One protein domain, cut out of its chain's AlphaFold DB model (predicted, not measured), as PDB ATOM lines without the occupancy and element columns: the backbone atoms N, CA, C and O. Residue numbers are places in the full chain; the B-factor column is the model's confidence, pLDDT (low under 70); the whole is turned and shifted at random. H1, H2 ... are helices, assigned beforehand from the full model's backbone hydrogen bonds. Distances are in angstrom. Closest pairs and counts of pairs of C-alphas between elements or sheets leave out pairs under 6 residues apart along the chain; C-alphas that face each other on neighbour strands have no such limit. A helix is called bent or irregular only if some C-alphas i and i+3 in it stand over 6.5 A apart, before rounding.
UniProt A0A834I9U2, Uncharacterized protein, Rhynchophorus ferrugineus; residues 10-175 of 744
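AT A GLANCE: This is residues 10 to 175 of the 744 residues of an uncharacterized protein of Rhynchophorus ferrugineus (UniProt A0A834I9U2). Three long helices, H6, H7 and H8, lie side by side as a bundle whose centres make a triangle, and a helical hairpin of H1 and H2 stands crosswise at one end of it. The short helices H3, H4 and H5 and a long loop, residues 72 to 90, lie on the side of H6 and H7 away from H8, while the hairpin's turn, residues 30 to 37, and residues 39 to 45 stick out. The printed part has 166 residues with eight named helices, H1 to H8 in order, and no named strand; its class is all helix. It is compact, with a radius of gyration of the C-alphas of 16.5 A and spans of 50 by 34 by 33 A.

IN THESE COORDINATES: H1, residues 10 to 31, begins at C-alpha 10 (-40.235, 42.733, 39.741) and is 31.4 A long. H2, residues 40 to 54, is 21.4 A long and irregular, but only just: C-alphas 41 and 44 are 6.7 A apart. H3 is residues 60 to 63, H4 residues 67 to 71 and H5 residues 91 to 94. H6, residues 97 to 110, starts at C-alpha 97 (-34.134, 26.950, 7.367) and is 19.9 A long. H7, residues 115 to 131, is 24.1 A long. H8, residues 141 to 163, is 34.3 A long and ends at C-alpha 163 (-43.942, 8.292, 24.596).

HOW THE PARTS SIT: H6 is the hub, touching H2, H4 and H8. H6 and H8 run the same way at a shallow tilt of 7 degrees; their closest C-alphas, Val 97 and Ala 147, are 5.5 A apart. H7 and H8 form a helical hairpin and touch, opposite ways at a shallow tilt of 22 degrees, with C-alphas Leu 129 and Ser 148 closest at 5.3 A. H6 and H7 are near each other. Residues 98 to 102 of H6 touch H4, closest at C-alphas Val 99 and Arg 68, 6.0 A. H5 touches residues 124 to 128 of H7, closest at C-alphas Ile 91 and Ser 127, 6.5 A. H2 and H6 touch only at their ends, and only just, with 3 pairs of C-alphas within 8 A; the closest are Val 51 and Leu 110, 5.9 A. H1 and H2 form a helical hairpin at a steep tilt of 43 degrees, with C-alphas Leu 21 and Ala 54 closest at 6.3 A. H1 touches H3, closest at C-alphas Tyr 22 and Asn 63, 5.2 A. H1 is apart from H7 and H8. Every O i to N i+4 pair is within hydrogen-bond range in H1, H4, H6 and H7, against 9 of 11 in H2 and 17 of 19 in H8; H3 and H5 are too short for such a pair.

THE WHOLE: The C-alphas farthest apart, Phe 41 and Asp 137, are 52.7 A from each other. The printed part has no cut. The link from H4 to H5, 19 residues, is long. The mean pLDDT of the printed part is 87.3, with residues 32 to 36 and 132 to 140 under 70.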
ATOM      1  N   GLU A  10     -39.978  44.171  39.917       85.31
ATOM      2  CA  GLU A  10     -40.235  42.733  39.741       85.31
ATOM      3  C   GLU A  10     -40.282  42.330  38.262       85.31
ATOM      4  O   GLU A  10     -39.778  41.274  37.880       85.31
ATOM      5  N   VAL A  11     -40.851  43.187  37.410       85.62
ATOM      6  CA  VAL A  11     -40.924  42.965  35.958       85.62
ATOM      7  C   VAL A  11     -39.523  43.010  35.351       85.62
ATOM      8  O   VAL A  11     -39.159  42.128  34.573       85.62
ATOM      9  N   ASN A  12     -38.698  43.974  35.767       84.69
ATOM     10  CA  ASN A  12     -37.317  44.079  35.293       84.69
ATOM     11  C   ASN A  12     -36.482  42.850  35.704       84.69
ATOM     12  O   ASN A  12     -35.770  42.289  34.872       84.69
ATOM     13  N   GLN A  13     -36.621  42.376  36.948       88.94
ATOM     14  CA  GLN A  13     -35.945  41.161  37.430       88.94
ATOM     15  C   GLN A  13     -36.404  39.897  36.690       88.94
ATOM     16  O   GLN A  13     -35.587  39.030  36.367       88.94
ATOM     17  N   ALA A  14     -37.701  39.783  36.392       88.94
ATOM     18  CA  ALA A  14     -38.244  38.674  35.612       88.94
ATOM     19  C   ALA A  14     -37.704  38.665  34.174       88.94
ATOM     20  O   ALA A  14     -37.296  37.614  33.670       88.94
ATOM     21  N   MET A  15     -37.648  39.830  33.526       87.12
ATOM     22  CA  MET A  15     -37.080  39.983  32.186       87.12
ATOM     23  C   MET A  15     -35.584  39.649  32.148       87.12
ATOM     24  O   MET A  15     -35.141  38.921  31.257       87.12
ATOM     25  N   GLU A  16     -34.815  40.127  33.127       90.38
ATOM     26  CA  GLU A  16     -33.389  39.812  33.257       90.38
ATOM     27  C   GLU A  16     -33.171  38.307  33.462       90.38
ATOM     28  O   GLU A  16     -32.352  37.693  32.779       90.38
ATOM     29  N   SER A  17     -33.967  37.683  34.332       91.94
ATOM     30  CA  SER A  17     -33.918  36.236  34.575       91.94
ATOM     31  C   SER A  17     -34.233  35.429  33.312       91.94
ATOM     32  O   SER A  17     -33.545  34.450  33.010       91.94
ATOM     33  N   SER A  18     -35.232  35.866  32.539       92.00
ATOM     34  CA  SER A  18     -35.583  35.264  31.250       92.00
ATOM     35  C   SER A  18     -34.422  35.341  30.257       92.00
ATOM     36  O   SER A  18     -34.085  34.345  29.614       92.00
ATOM     37  N   HIS A  19     -33.751  36.494  30.182       92.06
ATOM     38  CA  HIS A  19     -32.591  36.690  29.316       92.06
ATOM     39  C   HIS A  19     -31.365  35.879  29.764       92.06
ATOM     40  O   HIS A  19     -30.680  35.279  28.936       92.06
ATOM     41  N   ASN A  20     -31.106  35.787  31.067       94.56
ATOM     42  CA  ASN A  20     -30.003  34.989  31.601       94.56
ATOM     43  C   ASN A  20     -30.190  33.495  31.294       94.56
ATOM     44  O   ASN A  20     -29.259  32.842  30.818       94.56
ATOM     45  N   LEU A  21     -31.399  32.955  31.487       95.50
ATOM     46  CA  LEU A  21     -31.705  31.571  31.103       95.50
ATOM     47  C   LEU A  21     -31.617  31.360  29.591       95.50
ATOM     48  O   LEU A  21     -31.070  30.350  29.151       95.50
ATOM     49  N   TYR A  22     -32.050  32.340  28.803       95.06
ATOM     50  CA  TYR A  22     -31.923  32.309  27.350       95.06
ATOM     51  C   TYR A  22     -30.468  32.165  26.891       95.06
ATOM     52  O   TYR A  22     -30.167  31.342  26.022       95.06
ATOM     53  N   ILE A  23     -29.544  32.913  27.503       94.81
ATOM     54  CA  ILE A  23     -28.106  32.796  27.231       94.81
ATOM     55  C   ILE A  23     -27.610  31.383  27.559       94.81
ATOM     56  O   ILE A  23     -26.836  30.817  26.788       94.81
ATOM     57  N   LEU A  24     -28.073  30.783  28.658       94.19
ATOM     58  CA  LEU A  24     -27.690  29.423  29.049       94.19
ATOM     59  C   LEU A  24     -28.243  28.355  28.090       94.19
ATOM     60  O   LEU A  24     -27.527  27.417  27.734       94.19
ATOM     61  N   VAL A  25     -29.475  28.507  27.601       94.06
ATOM     62  CA  VAL A  25     -30.046  27.631  26.561       94.06
ATOM     63  C   VAL A  25     -29.291  27.794  25.236       94.06
ATOM     64  O   VAL A  25     -28.999  26.809  24.553       94.06
ATOM     65  N   GLN A  26     -28.902  29.021  24.882       92.50
ATOM     66  CA  GLN A  26     -28.054  29.274  23.717       92.50
ATOM     67  C   GLN A  26     -26.653  28.677  23.887       92.50
ATOM     68  O   GLN A  26     -26.081  28.147  22.931       92.50
ATOM     69  N   TRP A  27     -26.110  28.713  25.101       90.81
ATOM     70  CA  TRP A  27     -24.852  28.059  25.421       90.81
ATOM     71  C   TRP A  27     -24.950  26.545  25.190       90.81
ATOM     72  O   TRP A  27     -24.087  26.002  24.501       90.81
ATOM     73  N   LEU A  28     -26.034  25.883  25.616       90.12
ATOM     74  CA  LEU A  28     -26.275  24.461  25.319       90.12
ATOM     75  C   LEU A  28     -26.342  24.166  23.811       90.12
ATOM     76  O   LEU A  28     -25.790  23.158  23.366       90.12
ATOM     77  N   TYR A  29     -26.958  25.049  23.017       88.19
ATOM     78  CA  TYR A  29     -26.953  24.939  21.550       88.19
ATOM     79  C   TYR A  29     -25.529  25.015  20.977       88.19
ATOM     80  O   TYR A  29     -25.132  24.194  20.151       88.19
ATOM     81  N   SER A  30     -24.719  25.965  21.455       84.88
ATOM     82  CA  SER A  30     -23.327  26.133  21.014       84.88
ATOM     83  C   SER A  30     -22.383  25.028  21.507       84.88
ATOM     84  O   SER A  30     -21.409  24.696  20.830       84.88
ATOM     85  N   TYR A  31     -22.680  24.424  22.660       79.25
ATOM     86  CA  TYR A  31     -21.886  23.352  23.256       79.25
ATOM     87  C   TYR A  31     -21.929  22.077  22.407       79.25
ATOM     88  O   TYR A  31     -20.916  21.401  22.274       79.25
ATOM     89  N   GLN A  32     -23.046  21.787  21.727       67.19
ATOM     90  CA  GLN A  32     -23.088  20.693  20.743       67.19
ATOM     91  C   GLN A  32     -22.050  20.854  19.624       67.19
ATOM     92  O   GLN A  32     -21.669  19.874  18.990       67.19
ATOM     93  N   ARG A  33     -21.592  22.087  19.382       61.38
ATOM     94  CA  ARG A  33     -20.665  22.447  18.307       61.38
ATOM     95  C   ARG A  33     -19.248  22.767  18.803       61.38
ATOM     96  O   ARG A  33     -18.378  23.004  17.971       61.38
ATOM     97  N   SER A  34     -18.989  22.799  20.116       62.00
ATOM     98  CA  SER A  34     -17.692  23.228  20.668       62.00
ATOM     99  C   SER A  34     -17.279  22.483  21.943       62.00
ATOM    100  O   SER A  34     -18.094  22.151  22.797       62.00
ATOM    101  N   THR A  35     -15.977  22.237  22.102       58.22
ATOM    102  CA  THR A  35     -15.399  21.545  23.264       58.22
ATOM    103  C   THR A  35     -15.032  22.542  24.371       58.22
ATOM    104  O   THR A  35     -13.948  23.124  24.377       58.22
ATOM    105  N   MET A  36     -15.928  22.761  25.340       61.28
ATOM    106  CA  MET A  36     -15.633  23.594  26.521       61.28
ATOM    107  C   MET A  36     -15.106  22.793  27.725       61.28
ATOM    108  O   MET A  36     -15.391  21.611  27.895       61.28
ATOM    109  N   LYS A  37     -14.337  23.470  28.593       74.25
ATOM    110  CA  LYS A  37     -13.621  22.917  29.760       74.25
ATOM    111  C   LYS A  37     -14.501  22.796  31.022       74.25
ATOM    112  O   LYS A  37     -14.129  23.319  32.068       74.25
ATOM    113  N   ILE A  38     -15.666  22.148  30.951       80.31
ATOM    114  CA  ILE A  38     -16.469  21.846  32.156       80.31
ATOM    115  C   ILE A  38     -16.181  20.408  32.612       80.31
ATOM    116  O   ILE A  38     -16.189  19.501  31.776       80.31
ATOM    117  N   PRO A  39     -15.931  20.156  33.914       83.12
ATOM    118  CA  PRO A  39     -15.805  18.795  34.426       83.12
ATOM    119  C   PRO A  39     -17.050  17.956  34.104       83.12
ATOM    120  O   PRO A  39     -18.174  18.378  34.370       83.12
ATOM    121  N   ARG A  40     -16.860  16.742  33.567       73.88
ATOM    122  CA  ARG A  40     -17.966  15.887  33.086       73.88
ATOM    123  C   ARG A  40     -19.040  15.612  34.144       73.88
ATOM    124  O   ARG A  40     -20.212  15.553  33.798       73.88
ATOM    125  N   PHE A  41     -18.653  15.502  35.417       79.25
ATOM    126  CA  PHE A  41     -19.589  15.261  36.520       79.25
ATOM    127  C   PHE A  41     -20.518  16.450  36.817       79.25
ATOM    128  O   PHE A  41     -21.562  16.253  37.424       79.25
ATOM    129  N   LEU A  42     -20.169  17.670  36.387       85.06
ATOM    130  CA  LEU A  42     -21.022  18.860  36.517       85.06
ATOM    131  C   LEU A  42     -21.880  19.107  35.277       85.06
ATOM    132  O   LEU A  42     -22.912  19.762  35.377       85.06
ATOM    133  N   LEU A  43     -21.466  18.600  34.115       84.44
ATOM    134  CA  LEU A  43     -22.115  18.909  32.846       84.44
ATOM    135  C   LEU A  43     -23.579  18.455  32.812       84.44
ATOM    136  O   LEU A  43     -24.450  19.261  32.497       84.44
ATOM    137  N   GLU A  44     -23.853  17.192  33.149       82.81
ATOM    138  CA  GLU A  44     -25.224  16.665  33.136       82.81
ATOM    139  C   GLU A  44     -26.116  17.327  34.204       82.81
ATOM    140  O   GLU A  44     -27.204  17.776  33.841       82.81
ATOM    141  N   PRO A  45     -25.676  17.520  35.469       89.06
ATOM    142  CA  PRO A  45     -26.442  18.302  36.443       89.06
ATOM    143  C   PRO A  45     -26.729  19.744  36.000       89.06
ATOM    144  O   PRO A  45     -27.856  20.213  36.147       89.06
ATOM    145  N   ILE A  46     -25.748  20.447  35.418       90.81
ATOM    146  CA  ILE A  46     -25.931  21.822  34.921       90.81
ATOM    147  C   ILE A  46     -26.931  21.845  33.765       90.81
ATOM    148  O   ILE A  46     -27.857  22.653  33.766       90.81
ATOM    149  N   LYS A  47     -26.775  20.948  32.787       90.31
ATOM    150  CA  LYS A  47     -27.705  20.822  31.659       90.31
ATOM    151  C   LYS A  47     -29.121  20.524  32.150       90.31
ATOM    152  O   LYS A  47     -30.061  21.177  31.702       90.31
ATOM    153  N   SER A  48     -29.264  19.593  33.090       91.69
ATOM    154  CA  SER A  48     -30.538  19.246  33.719       91.69
ATOM    155  C   SER A  48     -31.173  20.460  34.407       91.69
ATOM    156  O   SER A  48     -32.344  20.762  34.175       91.69
ATOM    157  N   LEU A  49     -30.396  21.225  35.178       94.69
ATOM    158  CA  LEU A  49     -30.874  22.432  35.851       94.69
ATOM    159  C   LEU A  49     -31.344  23.500  34.852       94.69
ATOM    160  O   LEU A  49     -32.431  24.050  35.017       94.69
ATOM    161  N   ILE A  50     -30.560  23.761  33.799       95.31
ATOM    162  CA  ILE A  50     -30.915  24.728  32.750       95.31
ATOM    163  C   ILE A  50     -32.238  24.328  32.087       95.31
ATOM    164  O   ILE A  50     -33.126  25.168  31.965       95.31
ATOM    165  N   VAL A  51     -32.397  23.057  31.698       95.06
ATOM    166  CA  VAL A  51     -33.629  22.568  31.055       95.06
ATOM    167  C   VAL A  51     -34.829  22.695  31.995       95.06
ATOM    168  O   VAL A  51     -35.872  23.193  31.577       95.06
ATOM    169  N   SER A  52     -34.694  22.310  33.266       94.81
ATOM    170  CA  SER A  52     -35.777  22.441  34.251       94.81
ATOM    171  C   SER A  52     -36.206  23.893  34.470       94.81
ATOM    172  O   SER A  52     -37.402  24.177  34.495       94.81
ATOM    173  N   LEU A  53     -35.254  24.824  34.590       95.94
ATOM    174  CA  LEU A  53     -35.556  26.243  34.803       95.94
ATOM    175  C   LEU A  53     -36.134  26.911  33.546       95.94
ATOM    176  O   LEU A  53     -37.076  27.695  33.645       95.94
ATOM    177  N   ALA A  54     -35.634  26.564  32.358       96.25
ATOM    178  CA  ALA A  54     -36.143  27.074  31.082       96.25
ATOM    179  C   ALA A  54     -37.561  26.564  30.740       96.25
ATOM    180  O   ALA A  54     -38.218  27.097  29.844       96.25
ATOM    181  N   ARG A  55     -38.057  25.557  31.465       95.25
ATOM    182  CA  ARG A  55     -39.445  25.073  31.418       95.25
ATOM    183  C   ARG A  55     -40.372  25.765  32.425       95.25
ATOM    184  O   ARG A  55     -41.504  25.338  32.596       95.25
ATOM    185  N   LEU A  56     -39.943  26.807  33.131       94.31
ATOM    186  CA  LEU A  56     -40.868  27.554  33.985       94.31
ATOM    187  C   LEU A  56     -41.749  28.482  33.127       94.31
ATOM    188  O   LEU A  56     -41.208  29.187  32.270       94.31
ATOM    189  N   PRO A  57     -43.076  28.572  33.374       92.44
ATOM    190  CA  PRO A  57     -43.984  29.410  32.579       92.44
ATOM    191  C   PRO A  57     -43.564  30.881  32.472       92.44
ATOM    192  O   PRO A  57     -43.887  31.544  31.491       92.44
ATOM    193  N   LEU A  58     -42.822  31.382  33.466       92.44
ATOM    194  CA  LEU A  58     -42.275  32.737  33.488       92.44
ATOM    195  C   LEU A  58     -41.339  33.024  32.306       92.44
ATOM    196  O   LEU A  58     -41.329  34.143  31.805       92.44
ATOM    197  N   VAL A  59     -40.540  32.042  31.885       94.12
ATOM    198  CA  VAL A  59     -39.416  32.241  30.953       94.12
ATOM    199  C   VAL A  59     -39.526  31.386  29.692       94.12
ATOM    200  O   VAL A  59     -38.807  31.616  28.722       94.12
ATOM    201  N   ASN A  60     -40.393  30.374  29.689       94.94
ATOM    202  CA  ASN A  60     -40.374  29.323  28.681       94.94
ATOM    203  C   ASN A  60     -40.639  29.819  27.251       94.94
ATOM    204  O   ASN A  60     -39.860  29.500  26.355       94.94
ATOM    205  N   SER A  61     -41.669  30.641  27.036       93.25
ATOM    206  CA  SER A  61     -41.981  31.156  25.695       93.25
ATOM    207  C   SER A  61     -40.848  32.011  25.127       93.25
ATOM    208  O   SER A  61     -40.550  31.900  23.945       93.25
ATOM    209  N   TYR A  62     -40.134  32.770  25.964       93.56
ATOM    210  CA  TYR A  62     -38.932  33.501  25.554       93.56
ATOM    211  C   TYR A  62     -37.761  32.571  25.200       93.56
ATOM    212  O   TYR A  62     -37.067  32.787  24.206       93.56
ATOM    213  N   ASN A  63     -37.562  31.501  25.974       94.44
ATOM    214  CA  ASN A  63     -36.503  30.512  25.743       94.44
ATOM    215  C   ASN A  63     -36.722  29.657  24.486       94.44
ATOM    216  O   ASN A  63     -35.751  29.131  23.938       94.44
ATOM    217  N   LEU A  64     -37.961  29.541  24.004       94.00
ATOM    218  CA  LEU A  64     -38.278  28.854  22.750       94.00
ATOM    219  C   LEU A  64     -37.901  29.656  21.501       94.00
ATOM    220  O   LEU A  64     -37.771  29.066  20.430       94.00
ATOM    221  N   ILE A  65     -37.669  30.964  21.613       93.81
ATOM    222  CA  ILE A  65     -37.397  31.800  20.442       93.81
ATOM    223  C   ILE A  65     -35.954  31.600  19.939       93.81
ATOM    224  O   ILE A  65     -34.993  31.714  20.712       93.81
ATOM    225  N   PRO A  66     -35.748  31.318  18.642       94.00
ATOM    226  CA  PRO A  66     -34.419  31.256  18.040       94.00
ATOM    227  C   PRO A  66     -33.639  32.566  18.171       94.00
ATOM    228  O   PRO A  66     -34.203  33.658  18.158       94.00
ATOM    229  N   SER A  67     -32.312  32.477  18.249       92.00
ATOM    230  CA  SER A  67     -31.451  33.665  18.368       92.00
ATOM    231  C   SER A  67     -31.426  34.511  17.111       92.00
ATOM    232  O   SER A  67     -31.296  35.734  17.179       92.00
ATOM    233  N   ARG A  68     -31.591  33.860  15.964       91.00
ATOM    234  CA  ARG A  68     -31.631  34.515  14.661       91.00
ATOM    235  C   ARG A  68     -32.862  35.390  14.490       91.00
ATOM    236  O   ARG A  68     -32.717  36.494  13.993       91.00
ATOM    237  N   VAL A  69     -34.015  34.982  15.017       91.88
ATOM    238  CA  VAL A  69     -35.255  35.775  14.951       91.88
ATOM    239  C   VAL A  69     -35.067  37.152  15.592       91.88
ATOM    240  O   VAL A  69     -35.452  38.170  15.021       91.88
ATOM    241  N   TRP A  70     -34.383  37.209  16.736       89.88
ATOM    242  CA  TRP A  70     -34.046  38.481  17.376       89.88
ATOM    243  C   TRP A  70     -33.093  39.334  16.527       89.88
ATOM    244  O   TRP A  70     -33.236  40.554  16.465       89.88
ATOM    245  N   LYS A  71     -32.129  38.705  15.843       89.00
ATOM    246  CA  LYS A  71     -31.177  39.391  14.949       89.00
ATOM    247  C   LYS A  71     -31.830  39.913  13.668       89.00
ATOM    248  O   LYS A  71     -31.380  40.933  13.162       89.00
ATOM    249  N   LEU A  72     -32.888  39.255  13.193       87.88
ATOM    250  CA  LEU A  72     -33.711  39.695  12.058       87.88
ATOM    251  C   LEU A  72     -34.592  40.910  12.397       87.88
ATOM    252  O   LEU A  72     -35.258  41.453  11.523       87.88
ATOM    253  N   GLY A  73     -34.581  41.373  13.653       86.25
ATOM    254  CA  GLY A  73     -35.284  42.584  14.069       86.25
ATOM    255  C   GLY A  73     -36.735  42.357  14.488       86.25
ATOM    256  O   GLY A  73     -37.481  43.327  14.606       86.25
ATOM    257  N   TRP A  74     -37.146  41.112  14.753       90.00
ATOM    258  CA  TRP A  74     -38.484  40.839  15.273       90.00
ATOM    259  C   TRP A  74     -38.666  41.438  16.675       90.00
ATOM    260  O   TRP A  74     -37.917  41.130  17.605       90.00
ATOM    261  N   GLN A  75     -39.673  42.300  16.825       86.62
ATOM    262  CA  GLN A  75     -40.017  42.981  18.077       86.62
ATOM    263  C   GLN A  75     -41.483  42.698  18.437       86.62
ATOM    264  O   GLN A  75     -42.363  43.505  18.135       86.62
ATOM    265  N   PRO A  76     -41.777  41.536  19.042       87.38
ATOM    266  CA  PRO A  76     -43.126  41.193  19.447       87.38
ATOM    267  C   PRO A  76     -43.561  42.004  20.668       87.38
ATOM    268  O   PRO A  76     -42.755  42.356  21.533       87.38
ATOM    269  N   VAL A  77     -44.869  42.225  20.782       86.31
ATOM    270  CA  VAL A  77     -45.467  42.724  22.022       86.31
ATOM    271  C   VAL A  77     -45.494  41.579  23.030       86.31
ATOM    272  O   VAL A  77     -46.136  40.554  22.800       86.31
ATOM    273  N   LEU A  78     -44.772  41.748  24.137       88.38
ATOM    274  CA  LEU A  78     -44.724  40.764  25.212       88.38
ATOM    275  C   LEU A  78     -45.975  40.863  26.085       88.38
ATOM    276  O   LEU A  78     -46.491  41.951  26.339       88.38
ATOM    277  N   SER A  79     -46.451  39.715  26.554       87.44
ATOM    278  CA  SER A  79     -47.680  39.589  27.337       87.44
ATOM    279  C   SER A  79     -47.439  38.909  28.692       87.44
ATOM    280  O   SER A  79     -46.307  38.576  29.069       87.44
ATOM    281  N   GLY A  80     -48.516  38.735  29.458       85.56
ATOM    282  CA  GLY A  80     -48.494  38.117  30.780       85.56
ATOM    283  C   GLY A  80     -48.145  39.083  31.913       85.56
ATOM    284  O   GLY A  80     -47.730  40.220  31.700       85.56
ATOM    285  N   LYS A  81     -48.299  38.604  33.155       85.25
ATOM    286  CA  LYS A  81     -48.131  39.407  34.384       85.25
ATOM    287  C   LYS A  81     -46.779  40.130  34.464       85.25
ATOM    288  O   LYS A  81     -46.714  41.240  34.975       85.25
ATOM    289  N   PHE A  82     -45.720  39.493  33.966       85.12
ATOM    290  CA  PHE A  82     -44.350  40.004  34.019       85.12
ATOM    291  C   PHE A  82     -43.826  40.490  32.661       85.12
ATOM    292  O   PHE A  82     -42.633  40.732  32.535       85.12
ATOM    293  N   SER A  83     -44.683  40.623  31.638       86.19
ATOM    294  CA  SER A  83     -44.272  41.017  30.277       86.19
ATOM    295  C   SER A  83     -43.137  40.158  29.697       86.19
ATOM    296  O   SER A  83     -42.257  40.657  29.005       86.19
ATOM    297  N   THR A  84     -43.134  38.855  29.991       87.25
ATOM    298  CA  THR A  84     -42.125  37.894  29.510       87.25
ATOM    299  C   THR A  84     -42.682  36.893  28.501       87.25
ATOM    300  O   THR A  84     -41.909  36.152  27.891       87.25
ATOM    301  N   GLN A  85     -44.006  36.846  28.308       89.94
ATOM    302  CA  GLN A  85     -44.624  35.868  27.421       89.94
ATOM    303  C   GLN A  85     -44.541  36.332  25.969       89.94
ATOM    304  O   GLN A  85     -45.114  37.361  25.607       89.94
ATOM    305  N   VAL A  86     -43.833  35.562  25.145       91.44
ATOM    306  CA  VAL A  86     -43.684  35.839  23.713       91.44
ATOM    307  C   VAL A  86     -44.827  35.179  22.928       91.44
ATOM    308  O   VAL A  86     -45.137  34.020  23.216       91.44
ATOM    309  N   PRO A  87     -45.455  35.871  21.956       89.12
ATOM    310  CA  PRO A  87     -46.429  35.260  21.054       89.12
ATOM    311  C   PRO A  87     -45.795  34.192  20.140       89.12
ATOM    312  O   PRO A  87     -44.567  34.152  20.001       89.12
ATOM    313  N   PRO A  88     -46.614  33.350  19.479       85.12
ATOM    314  CA  PRO A  88     -46.138  32.400  18.478       85.12
ATOM    315  C   PRO A  88     -45.304  33.069  17.377       85.12
ATOM    316  O   PRO A  88     -45.543  34.219  17.001       85.12
ATOM    317  N   LEU A  89     -44.318  32.332  16.863       88.00
ATOM    318  CA  LEU A  89     -43.418  32.812  15.815       88.00
ATOM    319  C   LEU A  89     -44.179  33.054  14.499       88.00
ATOM    320  O   LEU A  89     -44.955  32.190  14.087       88.00
ATOM    321  N   PRO A  90     -43.941  34.184  13.805       86.94
ATOM    322  CA  PRO A  90     -44.499  34.413  12.477       86.94
ATOM    323  C   PRO A  90     -44.015  33.363  11.474       86.94
ATOM    324  O   PRO A  90     -42.836  33.004  11.462       86.94
ATOM    325  N   ILE A  91     -44.917  32.929  10.593       83.00
ATOM    326  CA  ILE A  91     -44.657  31.881   9.592       83.00
ATOM    327  C   ILE A  91     -43.504  32.282   8.661       83.00
ATOM    328  O   ILE A  91     -42.626  31.471   8.392       83.00
ATOM    329  N   GLU A  92     -43.460  33.551   8.247       83.81
ATOM    330  CA  GLU A  92     -42.417  34.117   7.376       83.81
ATOM    331  C   GLU A  92     -41.004  33.893   7.938       83.81
ATOM    332  O   GLU A  92     -40.083  33.552   7.206       83.81
ATOM    333  N   MET A  93     -40.841  34.002   9.260       85.94
ATOM    334  CA  MET A  93     -39.551  33.797   9.928       85.94
ATOM    335  C   MET A  93     -39.191  32.311  10.037       85.94
ATOM    336  O   MET A  93     -38.015  31.959  10.054       85.94
ATOM    337  N   LEU A  94     -40.191  31.427  10.132       85.19
ATOM    338  CA  LEU A  94     -39.992  29.975  10.209       85.19
ATOM    339  C   LEU A  94     -39.656  29.339   8.851       85.19
ATOM    340  O   LEU A  94     -39.156  28.215   8.829       85.19
ATOM    341  N   GLN A  95     -39.903  30.036   7.737       82.56
ATOM    342  CA  GLN A  95     -39.482  29.591   6.403       82.56
ATOM    343  C   GLN A  95     -37.956  29.618   6.239       82.56
ATOM    344  O   GLN A  95     -37.401  28.832   5.470       82.56
ATOM    345  N   GLU A  96     -37.250  30.460   7.001       87.38
ATOM    346  CA  GLU A  96     -35.793  30.418   7.045       87.38
ATOM    347  C   GLU A  96     -35.309  29.125   7.718       87.38
ATOM    348  O   GLU A  96     -35.449  28.922   8.926       87.38
ATOM    349  N   VAL A  97     -34.662  28.258   6.935       89.12
ATOM    350  CA  VAL A  97     -34.134  26.950   7.367       89.12
ATOM    351  C   VAL A  97     -33.320  27.041   8.660       89.12
ATOM    352  O   VAL A  97     -33.466  26.230   9.571       89.12
ATOM    353  N   ASP A  98     -32.471  28.054   8.749       90.69
ATOM    354  CA  ASP A  98     -31.588  28.304   9.878       90.69
ATOM    355  C   ASP A  98     -32.333  28.682  11.172       90.69
ATOM    356  O   ASP A  98     -31.914  28.317  12.277       90.69
ATOM    357  N   VAL A  99     -33.436  29.425  11.042       92.88
ATOM    358  CA  VAL A  99     -34.340  29.757  12.150       92.88
ATOM    359  C   VAL A  99     -35.079  28.499  12.596       92.88
ATOM    360  O   VAL A  99     -35.141  28.214  13.796       92.88
ATOM    361  N   LEU A 100     -35.583  27.722  11.636       92.38
ATOM    362  CA  LEU A 100     -36.290  26.471  11.884       92.38
ATOM    363  C   LEU A 100     -35.406  25.453  12.622       92.38
ATOM    364  O   LEU A 100     -35.863  24.837  13.582       92.38
ATOM    365  N   GLU A 101     -34.131  25.305  12.256       92.88
ATOM    366  CA  GLU A 101     -33.196  24.408  12.953       92.88
ATOM    367  C   GLU A 101     -32.981  24.796  14.425       92.88
ATOM    368  O   GLU A 101     -32.989  23.931  15.308       92.88
ATOM    369  N   GLU A 102     -32.801  26.088  14.714       93.56
ATOM    370  CA  GLU A 102     -32.684  26.587  16.090       93.56
ATOM    371  C   GLU A 102     -33.987  26.398  16.880       93.56
ATOM    372  O   GLU A 102     -33.943  26.053  18.067       93.56
ATOM    373  N   TYR A 103     -35.139  26.582  16.229       94.69
ATOM    374  CA  TYR A 103     -36.448  26.374  16.842       94.69
ATOM    375  C   TYR A 103     -36.677  24.898  17.182       94.69
ATOM    376  O   TYR A 103     -36.982  24.566  18.330       94.69
ATOM    377  N   ILE A 104     -36.421  23.995  16.230       94.62
ATOM    378  CA  ILE A 104     -36.513  22.542  16.425       94.62
ATOM    379  C   ILE A 104     -35.591  22.097  17.562       94.62
ATOM    380  O   ILE A 104     -36.010  21.317  18.416       94.62
ATOM    381  N   PHE A 105     -34.358  22.609  17.632       94.69
ATOM    382  CA  PHE A 105     -33.460  22.301  18.748       94.69
ATOM    383  C   PHE A 105     -34.080  22.668  20.100       94.69
ATOM    384  O   PHE A 105     -34.018  21.867  21.032       94.69
ATOM    385  N   ARG A 106     -34.689  23.853  20.221       94.50
ATOM    386  CA  ARG A 106     -35.308  24.319  21.473       94.50
ATOM    387  C   ARG A 106     -36.527  23.490  21.847       94.50
ATOM    388  O   ARG A 106     -36.626  23.079  22.999       94.50
ATOM    389  N   VAL A 107     -37.391  23.176  20.883       94.38
ATOM    390  CA  VAL A 107     -38.556  22.296  21.078       94.38
ATOM    391  C   VAL A 107     -38.123  20.884  21.483       94.38
ATOM    392  O   VAL A 107     -38.728  20.275  22.360       94.38
ATOM    393  N   ILE A 108     -37.045  20.346  20.905       93.75
ATOM    394  CA  ILE A 108     -36.527  19.023  21.282       93.75
ATOM    395  C   ILE A 108     -35.824  19.064  22.641       93.75
ATOM    396  O   ILE A 108     -35.952  18.120  23.413       93.75
ATOM    397  N   LEU A 109     -35.080  20.121  22.960       93.75
ATOM    398  CA  LEU A 109     -34.367  20.239  24.231       93.75
ATOM    399  C   LEU A 109     -35.338  20.440  25.397       93.75
ATOM    400  O   LEU A 109     -35.252  19.734  26.402       93.75
ATOM    401  N   LEU A 110     -36.226  21.425  25.263       94.88
ATOM    402  CA  LEU A 110     -37.136  21.837  26.319       94.88
ATOM    403  C   LEU A 110     -38.393  20.989  26.340       94.88
ATOM    404  O   LEU A 110     -38.923  20.821  27.424       94.88
ATOM    405  N   GLY A 111     -38.842  20.445  25.208       94.56
ATOM    406  CA  GLY A 111     -40.139  19.787  25.081       94.56
ATOM    407  C   GLY A 111     -41.303  20.764  25.251       94.56
ATOM    408  O   GLY A 111     -41.157  21.958  24.994       94.56
ATOM    409  N   TRP A 112     -42.451  20.268  25.706       94.81
ATOM    410  CA  TRP A 112     -43.664  21.068  25.910       94.81
ATOM    411  C   TRP A 112     -44.242  20.882  27.322       94.81
ATOM    412  O   TRP A 112     -43.886  19.943  28.042       94.81
ATOM    413  N   MET A 113     -45.074  21.832  27.752       92.75
ATOM    414  CA  MET A 113     -45.598  21.951  29.122       92.75
ATOM    415  C   MET A 113     -47.121  21.844  29.208       92.75
ATOM    416  O   MET A 113     -47.651  21.551  30.274       92.75
ATOM    417  N   SER A 114     -47.827  22.130  28.115       93.19
ATOM    418  CA  SER A 114     -49.287  22.147  28.065       93.19
ATOM    419  C   SER A 114     -49.786  21.695  26.698       93.19
ATOM    420  O   SER A 114     -49.054  21.754  25.706       93.19
ATOM    421  N   ARG A 115     -51.063  21.302  26.645       94.94
ATOM    422  CA  ARG A 115     -51.770  21.021  25.394       94.94
ATOM    423  C   ARG A 115     -51.697  22.189  24.413       94.94
ATOM    424  O   ARG A 115     -51.357  21.981  23.258       94.94
ATOM    425  N   GLN A 116     -51.949  23.405  24.895       93.44
ATOM    426  CA  GLN A 116     -51.892  24.610  24.069       93.44
ATOM    427  C   GLN A 116     -50.518  24.764  23.405       93.44
ATOM    428  O   GLN A 116     -50.439  24.955  22.200       93.44
ATOM    429  N   GLN A 117     -49.429  24.612  24.164       94.25
ATOM    430  CA  GLN A 117     -48.083  24.722  23.606       94.25
ATOM    431  C   GLN A 117     -47.774  23.613  22.591       94.25
ATOM    432  O   GLN A 117     -47.086  23.863  21.600       94.25
ATOM    433  N   PHE A 118     -48.259  22.392  22.832       95.94
ATOM    434  CA  PHE A 118     -48.141  21.293  21.877       95.94
ATOM    435  C   PHE A 118     -48.856  21.630  20.560       95.94
ATOM    436  O   PHE A 118     -48.241  21.540  19.501       95.94
ATOM    437  N   GLU A 119     -50.114  22.075  20.629       95.00
ATOM    438  CA  GLU A 119     -50.923  22.449  19.461       95.00
ATOM    439  C   GLU A 119     -50.329  23.660  18.721       95.00
ATOM    440  O   GLU A 119     -50.222  23.642  17.499       95.00
ATOM    441  N   GLU A 120     -49.853  24.685  19.434       93.38
ATOM    442  CA  GLU A 120     -49.167  25.841  18.838       93.38
ATOM    443  C   GLU A 120     -47.896  25.422  18.087       93.38
ATOM    444  O   GLU A 120     -47.663  25.855  16.957       93.38
ATOM    445  N   THR A 121     -47.091  24.541  18.688       94.44
ATOM    446  CA  THR A 121     -45.867  24.014  18.065       94.44
ATOM    447  C   THR A 121     -46.199  23.153  16.842       94.44
ATOM    448  O   THR A 121     -45.546  23.271  15.804       94.44
ATOM    449  N   TRP A 122     -47.245  22.327  16.936       94.88
ATOM    450  CA  TRP A 122     -47.774  21.540  15.822       94.88
ATOM    451  C   TRP A 122     -48.194  22.436  14.651       94.88
ATOM    452  O   TRP A 122     -47.770  22.209  13.517       94.88
ATOM    453  N   MET A 123     -48.960  23.497  14.923       93.00
ATOM    454  CA  MET A 123     -49.406  24.449  13.904       93.00
ATOM    455  C   MET A 123     -48.243  25.227  13.280       93.00
ATOM    456  O   MET A 123     -48.268  25.483  12.077       93.00
ATOM    457  N   CYS A 124     -47.197  25.549  14.050       92.12
ATOM    458  CA  CYS A 124     -45.976  26.148  13.504       92.12
ATOM    459  C   CYS A 124     -45.339  25.234  12.448       92.12
ATOM    460  O   CYS A 124     -45.084  25.681  11.331       92.12
ATOM    461  N   PHE A 125     -45.136  23.947  12.744       92.88
ATOM    462  CA  PHE A 125     -44.575  23.005  11.764       92.88
ATOM    463  C   PHE A 125     -45.507  22.767  10.572       92.88
ATOM    464  O   PHE A 125     -45.036  22.661   9.438       92.88
ATOM    465  N   LEU A 126     -46.821  22.748  10.805       91.56
ATOM    466  CA  LEU A 126     -47.817  22.602   9.745       91.56
ATOM    467  C   LEU A 126     -47.777  23.789   8.783       91.56
ATOM    468  O   LEU A 126     -47.806  23.600   7.571       91.56
ATOM    469  N   SER A 127     -47.647  25.003   9.315       87.38
ATOM    470  CA  SER A 127     -47.580  26.219   8.507       87.38
ATOM    471  C   SER A 127     -46.380  26.235   7.557       87.38
ATOM    472  O   SER A 127     -46.535  26.599   6.392       87.38
ATOM    473  N   VAL A 128     -45.209  25.765   8.008       86.94
ATOM    474  CA  VAL A 128     -44.010  25.636   7.164       86.94
ATOM    475  C   VAL A 128     -44.238  24.601   6.067       86.94
ATOM    476  O   VAL A 128     -43.894  24.828   4.911       86.94
ATOM    477  N   LEU A 129     -44.856  23.476   6.416       85.06
ATOM    478  CA  LEU A 129     -45.097  22.375   5.496       85.06
ATOM    479  C   LEU A 129     -46.144  22.721   4.419       85.06
ATOM    480  O   LEU A 129     -45.929  22.395   3.253       85.06
ATOM    481  N   CYS A 130     -47.221  23.432   4.768       78.38
ATOM    482  CA  CYS A 130     -48.262  23.848   3.821       78.38
ATOM    483  C   CYS A 130     -47.848  25.035   2.940       78.38
ATOM    484  O   CYS A 130     -48.148  25.024   1.751       78.38
ATOM    485  N   SER A 131     -47.127  26.029   3.475       71.31
ATOM    486  CA  SER A 131     -46.720  27.221   2.700       71.31
ATOM    487  C   SER A 131     -45.818  26.878   1.508       71.31
ATOM    488  O   SER A 131     -45.777  27.596   0.515       71.31
ATOM    489  N   ASN A 132     -45.113  25.754   1.601       63.88
ATOM    490  CA  ASN A 132     -44.172  25.268   0.600       63.88
ATOM    491  C   ASN A 132     -44.842  24.570  -0.601       63.88
ATOM    492  O   ASN A 132     -44.148  24.230  -1.560       63.88
ATOM    493  N   LEU A 133     -46.160  24.336  -0.558       59.19
ATOM    494  CA  LEU A 133     -46.926  23.715  -1.648       59.19
ATOM    495  C   LEU A 133     -47.377  24.731  -2.713       59.19
ATOM    496  O   LEU A 133     -47.593  24.345  -3.861       59.19
ATOM    497  N   ASP A 134     -47.466  26.018  -2.360       53.41
ATOM    498  CA  ASP A 134     -48.106  27.050  -3.189       53.41
ATOM    499  C   ASP A 134     -47.130  27.856  -4.079       53.41
ATOM    500  O   ASP A 134     -47.571  28.652  -4.909       53.41
ATOM    501  N   SER A 135     -45.807  27.655  -3.967       51.12
ATOM    502  CA  SER A 135     -44.788  28.420  -4.717       51.12
ATOM    503  C   SER A 135     -43.828  27.534  -5.543       51.12
ATOM    504  O   SER A 135     -42.666  27.364  -5.161       51.12
ATOM    505  N   PRO A 136     -44.265  26.975  -6.688       50.69
ATOM    506  CA  PRO A 136     -43.438  26.085  -7.510       50.69
ATOM    507  C   PRO A 136     -42.327  26.792  -8.319       50.69
ATOM    508  O   PRO A 136     -41.440  26.113  -8.829       50.69
ATOM    509  N   ASP A 137     -42.323  28.131  -8.404       51.56
ATOM    510  CA  ASP A 137     -41.507  28.896  -9.372       51.56
ATOM    511  C   ASP A 137     -40.293  29.661  -8.787       51.56
ATOM    512  O   ASP A 137     -39.788  30.601  -9.405       51.56
ATOM    513  N   SER A 138     -39.775  29.304  -7.607       50.09
ATOM    514  CA  SER A 138     -38.637  30.035  -7.011       50.09
ATOM    515  C   SER A 138     -37.273  29.388  -7.289       50.09
ATOM    516  O   SER A 138     -37.133  28.170  -7.347       50.09
ATOM    517  N   ALA A 139     -36.223  30.214  -7.385       54.12
ATOM    518  CA  ALA A 139     -34.813  29.815  -7.497       54.12
ATOM    519  C   ALA A 139     -34.278  29.000  -6.290       54.12
ATOM    520  O   ALA A 139     -33.107  28.622  -6.270       54.12
ATOM    521  N   ASP A 140     -35.141  28.690  -5.319       67.81
ATOM    522  CA  ASP A 140     -34.818  28.172  -3.994       67.81
ATOM    523  C   ASP A 140     -35.524  26.837  -3.673       67.81
ATOM    524  O   ASP A 140     -35.713  26.496  -2.504       67.81
ATOM    525  N   ILE A 141     -35.853  26.025  -4.692       74.19
ATOM    526  CA  ILE A 141     -36.476  24.685  -4.547       74.19
ATOM    527  C   ILE A 141     -35.762  23.829  -3.483       74.19
ATOM    528  O   ILE A 141     -36.402  23.171  -2.666       74.19
ATOM    529  N   ASN A 142     -34.427  23.867  -3.432       77.25
ATOM    530  CA  ASN A 142     -33.652  23.105  -2.446       77.25
ATOM    531  C   ASN A 142     -33.900  23.551  -0.995       77.25
ATOM    532  O   ASN A 142     -33.907  22.708  -0.096       77.25
ATOM    533  N   SER A 143     -34.111  24.849  -0.757       78.44
ATOM    534  CA  SER A 143     -34.401  25.380   0.579       78.44
ATOM    535  C   SER A 143     -35.805  24.978   1.042       78.44
ATOM    536  O   SER A 143     -35.976  24.554   2.185       78.44
ATOM    537  N   VAL A 144     -36.771  24.979   0.120       81.56
ATOM    538  CA  VAL A 144     -38.154  24.537   0.337       81.56
ATOM    539  C   VAL A 144     -38.179  23.048   0.688       81.56
ATOM    540  O   VAL A 144     -38.726  22.650   1.717       81.56
ATOM    541  N   LEU A 145     -37.492  22.212  -0.100       83.12
ATOM    542  CA  LEU A 145     -37.350  20.778   0.182       83.12
ATOM    543  C   LEU A 145     -36.666  20.525   1.538       83.12
ATOM    544  O   LEU A 145     -37.045  19.611   2.277       83.12
ATOM    545  N   GLN A 146     -35.664  21.339   1.889       86.94
ATOM    546  CA  GLN A 146     -34.989  21.266   3.180       86.94
ATOM    547  C   GLN A 146     -35.923  21.618   4.339       86.94
ATOM    548  O   GLN A 146     -36.009  20.829   5.284       86.94
ATOM    549  N   ALA A 147     -36.634  22.741   4.266       87.75
ATOM    550  CA  ALA A 147     -37.583  23.176   5.286       87.75
ATOM    551  C   ALA A 147     -38.704  22.144   5.491       87.75
ATOM    552  O   ALA A 147     -39.007  21.776   6.629       87.75
ATOM    553  N   SER A 148     -39.243  21.582   4.404       88.75
ATOM    554  CA  SER A 148     -40.246  20.512   4.469       88.75
ATOM    555  C   SER A 148     -39.695  19.251   5.144       88.75
ATOM    556  O   SER A 148     -40.331  18.711   6.048       88.75
ATOM    557  N   SER A 149     -38.476  18.814   4.800       91.62
ATOM    558  CA  SER A 149     -37.848  17.660   5.467       91.62
ATOM    559  C   SER A 149     -37.596  17.902   6.964       91.62
ATOM    560  O   SER A 149     -37.845  17.027   7.790       91.62
ATOM    561  N   LEU A 150     -37.155  19.106   7.344       92.56
ATOM    562  CA  LEU A 150     -36.947  19.468   8.746       92.56
ATOM    563  C   LEU A 150     -38.268  19.507   9.517       92.56
ATOM    564  O   LEU A 150     -38.304  19.067  10.663       92.56
ATOM    565  N   SER A 151     -39.348  19.956   8.878       93.06
ATOM    566  CA  SER A 151     -40.688  19.977   9.470       93.06
ATOM    567  C   SER A 151     -41.205  18.561   9.743       93.06
ATOM    568  O   SER A 151     -41.647  18.278  10.852       93.06
ATOM    569  N   ILE A 152     -41.048  17.627   8.797       95.12
ATOM    570  CA  ILE A 152     -41.380  16.197   8.984       95.12
ATOM    571  C   ILE A 152     -40.576  15.591  10.149       95.12
ATOM    572  O   ILE A 152     -41.118  14.904  11.027       95.12
ATOM    573  N   LYS A 153     -39.276  15.896  10.219       94.69
ATOM    574  CA  LYS A 153     -38.418  15.480  11.335       94.69
ATOM    575  C   LYS A 153     -38.894  16.061  12.672       94.69
ATOM    576  O   LYS A 153     -38.858  15.367  13.691       94.69
ATOM    577  N   ALA A 154     -39.345  17.312  12.671       95.19
ATOM    578  CA  ALA A 154     -39.856  18.002  13.848       95.19
ATOM    579  C   ALA A 154     -41.185  17.414  14.338       95.19
ATOM    580  O   ALA A 154     -41.312  17.154  15.534       95.19
ATOM    581  N   PHE A 155     -42.120  17.106  13.431       96.12
ATOM    582  CA  PHE A 155     -43.358  16.389  13.753       96.12
ATOM    583  C   PHE A 155     -43.076  15.047  14.412       96.12
ATOM    584  O   PHE A 155     -43.631  14.740  15.466       96.12
ATOM    585  N   THR A 156     -42.148  14.281  13.835       96.44
ATOM    586  CA  THR A 156     -41.715  13.005  14.407       96.44
ATOM    587  C   THR A 156     -41.193  13.209  15.827       96.44
ATOM    588  O   THR A 156     -41.640  12.542  16.751       96.44
ATOM    589  N   ALA A 157     -40.286  14.166  16.040       95.38
ATOM    590  CA  ALA A 157     -39.729  14.424  17.364       95.38
ATOM    591  C   ALA A 157     -40.791  14.878  18.384       95.38
ATOM    592  O   ALA A 157     -40.771  14.402  19.518       95.38
ATOM    593  N   LEU A 158     -41.718  15.754  17.984       96.38
ATOM    594  CA  LEU A 158     -42.814  16.248  18.822       96.38
ATOM    595  C   LEU A 158     -43.754  15.111  19.243       96.38
ATOM    596  O   LEU A 158     -44.074  14.976  20.424       96.38
ATOM    597  N   LEU A 159     -44.140  14.249  18.301       96.50
ATOM    598  CA  LEU A 159     -44.988  13.092  18.578       96.50
ATOM    599  C   LEU A 159     -44.273  12.052  19.443       96.50
ATOM    600  O   LEU A 159     -44.863  11.540  20.391       96.50
ATOM    601  N   MET A 160     -42.986  11.784  19.215       95.44
ATOM    602  CA  MET A 160     -42.225  10.842  20.046       95.44
ATOM    603  C   MET A 160     -42.069  11.311  21.501       95.44
ATOM    604  O   MET A 160     -41.920  10.481  22.396       95.44
ATOM    605  N   GLN A 161     -42.163  12.615  21.788       94.50
ATOM    606  CA  GLN A 161     -42.185  13.125  23.168       94.50
ATOM    607  C   GLN A 161     -43.440  12.709  23.956       94.50
ATOM    608  O   GLN A 161     -43.432  12.776  25.187       94.50
ATOM    609  N   THR A 162     -44.492  12.242  23.277       94.75
ATOM    610  CA  THR A 162     -45.691  11.670  23.912       94.75
ATOM    611  C   THR A 162     -45.474  10.244  24.433       94.75
ATOM    612  O   THR A 162     -46.283   9.736  25.204       94.75
ATOM    613  N   LEU A 163     -44.361   9.596  24.065       93.19
ATOM    614  CA  LEU A 163     -43.942   8.292  24.596       93.19
ATOM    615  C   LEU A 163     -43.048   8.421  25.832       93.19
ATOM    616  O   LEU A 163     -42.271   7.515  26.123       93.19
ATOM    617  N   ARG A 164     -43.111   9.543  26.551       92.38
ATOM    618  CA  ARG A 164     -42.315   9.765  27.762       92.38
ATOM    619  C   ARG A 164     -43.147   9.598  29.021       92.38
ATOM    620  O   ARG A 164     -44.279  10.052  29.073       92.38
ATOM    621  N   TYR A 165     -42.564   8.990  30.044       90.44
ATOM    622  CA  TYR A 165     -43.200   8.780  31.345       90.44
ATOM    623  C   TYR A 165     -42.208   9.120  32.473       90.44
ATOM    624  O   TYR A 165     -41.021   8.811  32.321       90.44
ATOM    625  N   PRO A 166     -42.627   9.755  33.591       88.88
ATOM    626  CA  PRO A 166     -44.010  10.016  34.028       88.88
ATOM    627  C   PRO A 166     -44.682  11.286  33.483       88.88
ATOM    628  O   PRO A 166     -45.901  11.385  33.535       88.88
ATOM    629  N   VAL A 167     -43.929  12.260  32.974       91.81
ATOM    630  CA  VAL A 167     -44.461  13.555  32.517       91.81
ATOM    631  C   VAL A 167     -44.257  13.700  31.012       91.81
ATOM    632  O   VAL A 167     -43.127  13.809  30.524       91.81
ATOM    633  N   LEU A 168     -45.367  13.743  30.273       91.88
ATOM    634  CA  LEU A 168     -45.351  13.916  28.824       91.88
ATOM    635  C   LEU A 168     -44.600  15.194  28.431       91.88
ATOM    636  O   LEU A 168     -44.655  16.214  29.121       91.88
ATOM    637  N   GLY A 169     -43.849  15.135  27.331       90.25
ATOM    638  CA  GLY A 169     -43.141  16.311  26.835       90.25
ATOM    639  C   GLY A 169     -41.969  16.780  27.697       90.25
ATOM    640  O   GLY A 169     -41.336  17.754  27.309       90.25
ATOM    641  N   ASN A 170     -41.638  16.151  28.836       92.81
ATOM    642  CA  ASN A 170     -40.513  16.562  29.686       92.81
ATOM    643  C   ASN A 170     -39.320  15.607  29.605       92.81
ATOM    644  O   ASN A 170     -39.232  14.614  30.321       92.81
ATOM    645  N   ASN A 171     -38.336  15.973  28.788       86.56
ATOM    646  CA  ASN A 171     -37.184  15.117  28.513       86.56
ATOM    647  C   ASN A 171     -36.217  14.951  29.689       86.56
ATOM    648  O   ASN A 171     -35.403  14.031  29.660       86.56
ATOM    649  N   ASN A 172     -36.269  15.845  30.679       88.62
ATOM    650  CA  ASN A 172     -35.300  15.871  31.771       88.62
ATOM    651  C   ASN A 172     -35.699  14.958  32.938       88.62
ATOM    652  O   ASN A 172     -34.837  14.359  33.568       88.62
ATOM    653  N   ILE A 173     -37.002  14.850  33.217       89.81
ATOM    654  CA  ILE A 173     -37.526  14.017  34.317       89.81
ATOM    655  C   ILE A 173     -38.165  12.713  33.833       89.81
ATOM    656  O   ILE A 173     -38.487  11.865  34.656       89.81
ATOM    657  N   SER A 174     -38.408  12.576  32.525       91.00
ATOM    658  CA  SER A 174     -39.128  11.434  31.956       91.00
ATOM    659  C   SER A 174     -38.295  10.655  30.954       91.00
ATOM    660  O   SER A 174     -37.618  11.224  30.090       91.00
ATOM    661  N   GLU A 175     -38.408   9.337  31.037       89.50
ATOM    662  CA  GLU A 175     -37.744   8.389  30.150       89.50
ATOM    663  C   GLU A 175     -38.698   7.912  29.054       89.50
ATOM    664  O   GLU A 175     -39.920   8.015  29.182       89.50
TER     665      GLU A 175